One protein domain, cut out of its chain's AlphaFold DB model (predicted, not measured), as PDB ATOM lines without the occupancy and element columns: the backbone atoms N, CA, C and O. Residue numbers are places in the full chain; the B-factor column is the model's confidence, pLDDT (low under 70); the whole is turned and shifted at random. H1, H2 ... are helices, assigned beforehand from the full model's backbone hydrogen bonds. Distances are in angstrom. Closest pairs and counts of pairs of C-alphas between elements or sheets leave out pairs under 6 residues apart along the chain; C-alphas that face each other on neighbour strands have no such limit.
ATOM      1  N   PRO A 164      45.727 -48.946  18.328       84.12
ATOM      2  CA  PRO A 164      46.229 -47.972  17.363       84.12
ATOM      3  C   PRO A 164      46.384 -46.584  18.002       84.12
ATOM      4  O   PRO A 164      45.713 -46.253  18.981       84.12
ATOM      5  N   HIS A 165      47.239 -45.745  17.413       84.56
ATOM      6  CA  HIS A 165      47.266 -44.318  17.742       84.56
ATOM      7  C   HIS A 165      45.916 -43.674  17.393       84.56
ATOM      8  O   HIS A 165      45.267 -44.090  16.429       84.56
ATOM      9  N   ALA A 166      45.503 -42.646  18.134       79.50
ATOM     10  CA  ALA A 166      44.185 -42.026  18.022       79.50
ATOM     11  C   ALA A 166      43.827 -41.565  16.600       79.50
ATOM     12  O   ALA A 166      42.657 -41.604  16.238       79.50
ATOM     13  N   ASP A 167      44.803 -41.177  15.781       74.62
ATOM     14  CA  ASP A 167      44.556 -40.764  14.394       74.62
ATOM     15  C   ASP A 167      44.159 -41.918  13.476       74.62
ATOM     16  O   ASP A 167      43.253 -41.761  12.668       74.62
ATOM     17  N   VAL A 168      44.771 -43.089  13.657       76.69
ATOM     18  CA  VAL A 168      44.454 -44.309  12.898       76.69
ATOM     19  C   VAL A 168      43.240 -45.022  13.504       76.69
ATOM     20  O   VAL A 168      42.419 -45.603  12.805       76.69
ATOM     21  N   GLY A 169      43.089 -44.959  14.828       65.69
ATOM     22  CA  GLY A 169      41.997 -45.597  15.559       65.69
ATOM     23  C   GLY A 169      40.642 -44.894  15.444       65.69
ATOM     24  O   GLY A 169      39.670 -45.400  16.003       65.69
ATOM     25  N   LYS A 170      40.548 -43.744  14.759       65.69
ATOM     26  CA  LYS A 170      39.287 -43.007  14.538       65.69
ATOM     27  C   LYS A 170      38.268 -43.810  13.731       65.69
ATOM     28  O   LYS A 170      37.070 -43.678  14.008       65.69
ATOM     29  N   ASP A 171      38.750 -44.637  12.808       67.50
ATOM     30  CA  ASP A 171      37.930 -45.451  11.907       67.50
ATOM     31  C   ASP A 171      37.557 -46.812  12.516       67.50
ATOM     32  O   ASP A 171      36.565 -47.425  12.124       67.50
ATOM     33  N   ILE A 172      38.288 -47.256  13.545       81.38
ATOM     34  CA  ILE A 172      38.004 -48.502  14.264       81.38
ATOM     35  C   ILE A 172      37.008 -48.206  15.391       81.38
ATOM     36  O   ILE A 172      37.376 -47.832  16.509       81.38
ATOM     37  N   LEU A 173      35.721 -48.392  15.086       83.00
ATOM     38  CA  LEU A 173      34.597 -48.046  15.964       83.00
ATOM     39  C   LEU A 173      34.709 -48.670  17.360       83.00
ATOM     40  O   LEU A 173      34.498 -47.977  18.355       83.00
ATOM     41  N   LEU A 174      35.086 -49.949  17.447       85.12
ATOM     42  CA  LEU A 174      35.210 -50.667  18.718       85.12
ATOM     43  C   LEU A 174      36.262 -50.039  19.634       85.12
ATOM     44  O   LEU A 174      35.980 -49.711  20.788       85.12
ATOM     45  N   VAL A 175      37.456 -49.806  19.095       85.06
ATOM     46  CA  VAL A 175      38.562 -49.173  19.818       85.06
ATOM     47  C   VAL A 175      38.174 -47.766  20.261       85.06
ATOM     48  O   VAL A 175      38.376 -47.405  21.421       85.06
ATOM     49  N   ARG A 176      37.564 -46.979  19.368       84.12
ATOM     50  CA  ARG A 176      37.098 -45.626  19.683       84.12
ATOM     51  C   ARG A 176      36.078 -45.633  20.820       84.12
ATOM     52  O   ARG A 176      36.210 -44.839  21.750       84.12
ATOM     53  N   THR A 177      35.103 -46.540  20.784       86.19
ATOM     54  CA  THR A 177      34.100 -46.710  21.843       86.19
ATOM     55  C   THR A 177      34.744 -47.110  23.167       86.19
ATOM     56  O   THR A 177      34.447 -46.505  24.195       86.19
ATOM     57  N   MET A 178      35.661 -48.077  23.162       87.75
ATOM     58  CA  MET A 178      36.350 -48.534  24.371       87.75
ATOM     59  C   MET A 178      37.186 -47.419  25.008       87.75
ATOM     60  O   MET A 178      37.024 -47.138  26.197       87.75
ATOM     61  N   SER A 179      38.019 -46.734  24.221       86.56
ATOM     62  CA  SER A 179      38.825 -45.599  24.686       86.56
ATOM     63  C   SER A 179      37.950 -44.462  25.213       86.56
ATOM     64  O   SER A 179      38.233 -43.902  26.272       86.56
ATOM     65  N   CYS A 180      36.843 -44.167  24.525       84.69
ATOM     66  CA  CYS A 180      35.870 -43.165  24.946       84.69
ATOM     67  C   CYS A 180      35.271 -43.496  26.318       84.69
ATOM     68  O   CYS A 180      35.335 -42.675  27.228       84.69
ATOM     69  N   LEU A 181      34.756 -44.716  26.490       84.94
ATOM     70  CA  LEU A 181      34.151 -45.179  27.742       84.94
ATOM     71  C   LEU A 181      35.138 -45.167  28.918       84.94
ATOM     72  O   LEU A 181      34.755 -44.864  30.047       84.94
ATOM     73  N   ILE A 182      36.415 -45.480  28.673       85.94
ATOM     74  CA  ILE A 182      37.458 -45.414  29.707       85.94
ATOM     75  C   ILE A 182      37.711 -43.960  30.120       85.94
ATOM     76  O   ILE A 182      37.824 -43.667  31.312       85.94
ATOM     77  N   LEU A 183      37.797 -43.038  29.157       83.25
ATOM     78  CA  LEU A 183      38.118 -41.636  29.419       83.25
ATOM     79  C   LEU A 183      36.956 -40.875  30.075       83.25
ATOM     80  O   LEU A 183      37.214 -40.102  31.005       83.25
ATOM     81  N   THR A 184      35.704 -41.139  29.682       80.12
ATOM     82  CA  THR A 184      34.500 -40.488  30.239       80.12
ATOM     83  C   THR A 184      34.131 -40.971  31.641       80.12
ATOM     84  O   THR A 184      33.386 -40.295  32.348       80.12
ATOM     85  N   GLN A 185      34.675 -42.105  32.091       79.19
ATOM     86  CA  GLN A 185      34.370 -42.652  33.409       79.19
ATOM     87  C   GLN A 185      34.747 -41.684  34.543       79.19
ATOM     88  O   GLN A 185      35.903 -41.261  34.655       79.19
ATOM     89  N   SER A 186      33.805 -41.382  35.439       67.19
ATOM     90  CA  SER A 186      34.067 -40.528  36.599       67.19
ATOM     91  C   SER A 186      35.045 -41.193  37.576       67.19
ATOM     92  O   SER A 186      34.964 -42.383  37.893       67.19
ATOM     93  N   LEU A 187      36.011 -40.404  38.046       61.75
ATOM     94  CA  LEU A 187      37.015 -40.804  39.026       61.75
ATOM     95  C   LEU A 187      36.366 -40.795  40.430       61.75
ATOM     96  O   LEU A 187      36.491 -39.826  41.169       61.75
ATOM     97  N   GLY A 188      35.619 -41.844  40.791       60.16
ATOM     98  CA  GLY A 188      34.967 -41.984  42.110       60.16
ATOM     99  C   GLY A 188      35.891 -42.475  43.246       60.16
ATOM    100  O   GLY A 188      37.106 -42.529  43.087       60.16
ATOM    101  N   LYS A 189      35.325 -42.907  44.388       51.41
ATOM    102  CA  LYS A 189      36.075 -43.409  45.574       51.41
ATOM    103  C   LYS A 189      37.016 -44.604  45.295       51.41
ATOM    104  O   LYS A 189      37.950 -44.822  46.056       51.41
ATOM    105  N   ASN A 190      36.840 -45.315  44.176       52.41
ATOM    106  CA  ASN A 190      37.632 -46.496  43.794       52.41
ATOM    107  C   ASN A 190      38.832 -46.171  42.871       52.41
ATOM    108  O   ASN A 190      39.354 -47.054  42.189       52.41
ATOM    109  N   GLN A 191      39.260 -44.903  42.812       53.28
ATOM    110  CA  GLN A 191      40.358 -44.415  41.959       53.28
ATOM    111  C   GLN A 191      41.662 -45.217  42.096       53.28
ATOM    112  O   GLN A 191      42.310 -45.517  41.091       53.28
ATOM    113  N   PHE A 192      42.031 -45.566  43.330       52.84
ATOM    114  CA  PHE A 192      43.281 -46.264  43.639       52.84
ATOM    115  C   PHE A 192      43.168 -47.783  43.484       52.84
ATOM    116  O   PHE A 192      44.140 -48.433  43.113       52.84
ATOM    117  N   GLU A 193      41.979 -48.346  43.699       58.38
ATOM    118  CA  GLU A 193      41.754 -49.797  43.688       58.38
ATOM    119  C   GLU A 193      41.888 -50.401  42.277       58.38
ATOM    120  O   GLU A 193      42.316 -51.545  42.129       58.38
ATOM    121  N   TYR A 194      41.585 -49.623  41.227       68.69
ATOM    122  CA  TYR A 194      41.509 -50.124  39.846       68.69
ATOM    123  C   TYR A 194      42.463 -49.454  38.847       68.69
ATOM    124  O   TYR A 194      42.302 -49.638  37.642       68.69
ATOM    125  N   ARG A 195      43.458 -48.684  39.316       72.25
ATOM    126  CA  ARG A 195      44.493 -48.036  38.472       72.25
ATOM    127  C   ARG A 195      43.948 -47.239  37.276       72.25
ATOM    128  O   ARG A 195      44.609 -47.088  36.250       72.25
ATOM    129  N   ILE A 196      42.737 -46.695  37.396       81.31
ATOM    130  CA  ILE A 196      42.073 -46.000  36.288       81.31
ATOM    131  C   ILE A 196      42.840 -44.738  35.867       81.31
ATOM    132  O   ILE A 196      42.894 -44.422  34.683       81.31
ATOM    133  N   LYS A 197      43.481 -44.043  36.818       81.88
ATOM    134  CA  LYS A 197      44.311 -42.863  36.541       81.88
ATOM    135  C   LYS A 197      45.508 -43.223  35.659       81.88
ATOM    136  O   LYS A 197      45.757 -42.531  34.676       81.88
ATOM    137  N   ASP A 198      46.179 -44.330  35.964       83.38
ATOM    138  CA  ASP A 198      47.321 -44.823  35.188       83.38
ATOM    139  C   ASP A 198      46.892 -45.231  33.776       83.38
ATOM    140  O   ASP A 198      47.578 -44.921  32.805       83.38
ATOM    141  N   LEU A 199      45.729 -45.882  33.644       86.25
ATOM    142  CA  LEU A 199      45.169 -46.258  32.345       86.25
ATOM    143  C   LEU A 199      44.800 -45.039  31.497       86.25
ATOM    144  O   LEU A 199      45.158 -44.990  30.322       86.25
ATOM    145  N   LYS A 200      44.135 -44.036  32.080       86.94
ATOM    146  CA  LYS A 200      43.834 -42.779  31.380       86.94
ATOM    147  C   LYS A 200      45.117 -42.066  30.956       86.94
ATOM    148  O   LYS A 200      45.219 -41.654  29.805       86.94
ATOM    149  N   GLY A 201      46.105 -41.994  31.851       85.50
ATOM    150  CA  GLY A 201      47.415 -41.427  31.546       85.50
ATOM    151  C   GLY A 201      48.100 -42.145  30.385       85.50
ATOM    152  O   GLY A 201      48.589 -41.486  29.473       85.50
ATOM    153  N   LEU A 202      48.072 -43.482  30.360       86.06
ATOM    154  CA  LEU A 202      48.620 -44.292  29.268       86.06
ATOM    155  C   LEU A 202      47.918 -44.009  27.929       86.06
ATOM    156  O   LEU A 202      48.592 -43.803  26.923       86.06
ATOM    157  N   LEU A 203      46.581 -43.960  27.910       86.44
ATOM    158  CA  LEU A 203      45.795 -43.647  26.706       86.44
ATOM    159  C   LEU A 203      46.096 -42.249  26.154       86.44
ATOM    160  O   LEU A 203      46.205 -42.075  24.942       86.44
ATOM    161  N   GLN A 204      46.268 -41.272  27.041       87.38
ATOM    162  CA  GLN A 204      46.546 -39.888  26.665       87.38
ATOM    163  C   GLN A 204      47.985 -39.698  26.176       87.38
ATOM    164  O   GLN A 204      48.199 -39.079  25.140       87.38
ATOM    165  N   THR A 205      48.967 -40.240  26.902       85.19
ATOM    166  CA  THR A 205      50.397 -40.006  26.632       85.19
ATOM    167  C   THR A 205      50.944 -40.869  25.504       85.19
ATOM    168  O   THR A 205      51.675 -40.363  24.660       85.19
ATOM    169  N   ARG A 206      50.612 -42.167  25.474       84.31
ATOM    170  CA  ARG A 206      51.177 -43.114  24.500       84.31
ATOM    171  C   ARG A 206      50.372 -43.180  23.208       84.31
ATOM    172  O   ARG A 206      50.954 -43.319  22.141       84.31
ATOM    173  N   TYR A 207      49.048 -43.125  23.313       84.44
ATOM    174  CA  TYR A 207      48.156 -43.394  22.185       84.44
ATOM    175  C   TYR A 207      47.450 -42.143  21.643       84.44
ATOM    176  O   TYR A 207      46.741 -42.240  20.647       84.44
ATOM    177  N   GLY A 208      47.621 -40.982  22.283       81.88
ATOM    178  CA  GLY A 208      47.082 -39.708  21.802       81.88
ATOM    179  C   GLY A 208      45.568 -39.534  21.974       81.88
ATOM    180  O   GLY A 208      44.999 -38.596  21.419       81.88
ATOM    181  N   TYR A 209      44.883 -40.396  22.738       81.56
ATOM    182  CA  TYR A 209      43.449 -40.237  23.013       81.56
ATOM    183  C   TYR A 209      43.237 -39.118  24.053       81.56
ATOM    184  O   TYR A 209      43.257 -39.361  25.260       81.56
ATOM    185  N   SER A 210      43.094 -37.875  23.583       68.12
ATOM    186  CA  SER A 210      43.087 -36.639  24.386       68.12
ATOM    187  C   SER A 210      41.689 -36.159  24.831       68.12
ATOM    188  O   SER A 210      40.663 -36.755  24.501       68.12
ATOM    189  N   LEU A 211      41.655 -35.078  25.632       54.12
ATOM    190  CA  LEU A 211      40.470 -34.456  26.250       54.12
ATOM    191  C   LEU A 211      39.603 -33.696  25.215       54.12
ATOM    192  O   LEU A 211      39.541 -32.476  25.199       54.12
ATOM    193  N   GLY A 212      38.950 -34.448  24.336       57.66
ATOM    194  CA  GLY A 212      37.923 -34.008  23.375       57.66
ATOM    195  C   GLY A 212      36.994 -35.173  23.021       57.66
ATOM    196  O   GLY A 212      36.484 -35.289  21.911       57.66
ATOM    197  N   VAL A 213      36.883 -36.111  23.960       63.66
ATOM    198  CA  VAL A 213      36.200 -37.388  23.799       63.66
ATOM    199  C   VAL A 213      34.702 -37.127  23.656       63.66
ATOM    200  O   VAL A 213      34.155 -36.409  24.498       63.66
ATOM    201  N   PRO A 214      34.031 -37.693  22.634       68.56
ATOM    202  CA  PRO A 214      32.597 -37.517  22.487       68.56
ATOM    203  C   PRO A 214      31.880 -37.983  23.755       68.56
ATOM    204  O   PRO A 214      32.258 -38.987  24.363       68.56
TER     205      PRO A 214
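What this domain is: This is residues 164 to 214 of the 518 residues of an uncharacterized protein of Coptotermes formosanus (UniProt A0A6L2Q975). Two short helices, H1 and then H2, run opposite ways at a steep angle, joined by a long loop whose residues 188 to 195 stick out at one end. Residues 164 to 172 make the other end, and residues 206 to 214 run from H2 back toward H1. The 51 printed residues have no named strand; the class is all helix, with 22 residues in the helices, under half. The whole is compact, with a radius of gyration of the C-alphas of 11.1 A, but elongated, spanning 34 by 18 by 16 A.

How they stand to each other: H1, residues 173 to 184, and H2, residues 196 to 205, only just touch, with 3 pairs of C-alphas within 8 A; H1 does so with residues 179 to 183 alone. Their closest C-alphas, those of Leu 183 and Lys 200, are 6.2 A apart. They stand at a steep tilt of 57 degrees, opposite ways. In both helices every O i to N i+4 pair is within hydrogen-bond range.

Where its parts are: H1 begins at C-alpha 173 (34.597, -48.046, 15.964) and measures 16.2 A. H2 measures 14.1 A and ends at C-alpha 205 (50.397, -40.006, 26.632).

The domain as a whole: The C-alphas farthest apart, those of Asp 171 and Lys 189, are 33.8 A apart. The printed part has no cut; the 11-residue link is long. Confidence is under 70 at residues 169 to 171, 186 to 194 and 210 to 214.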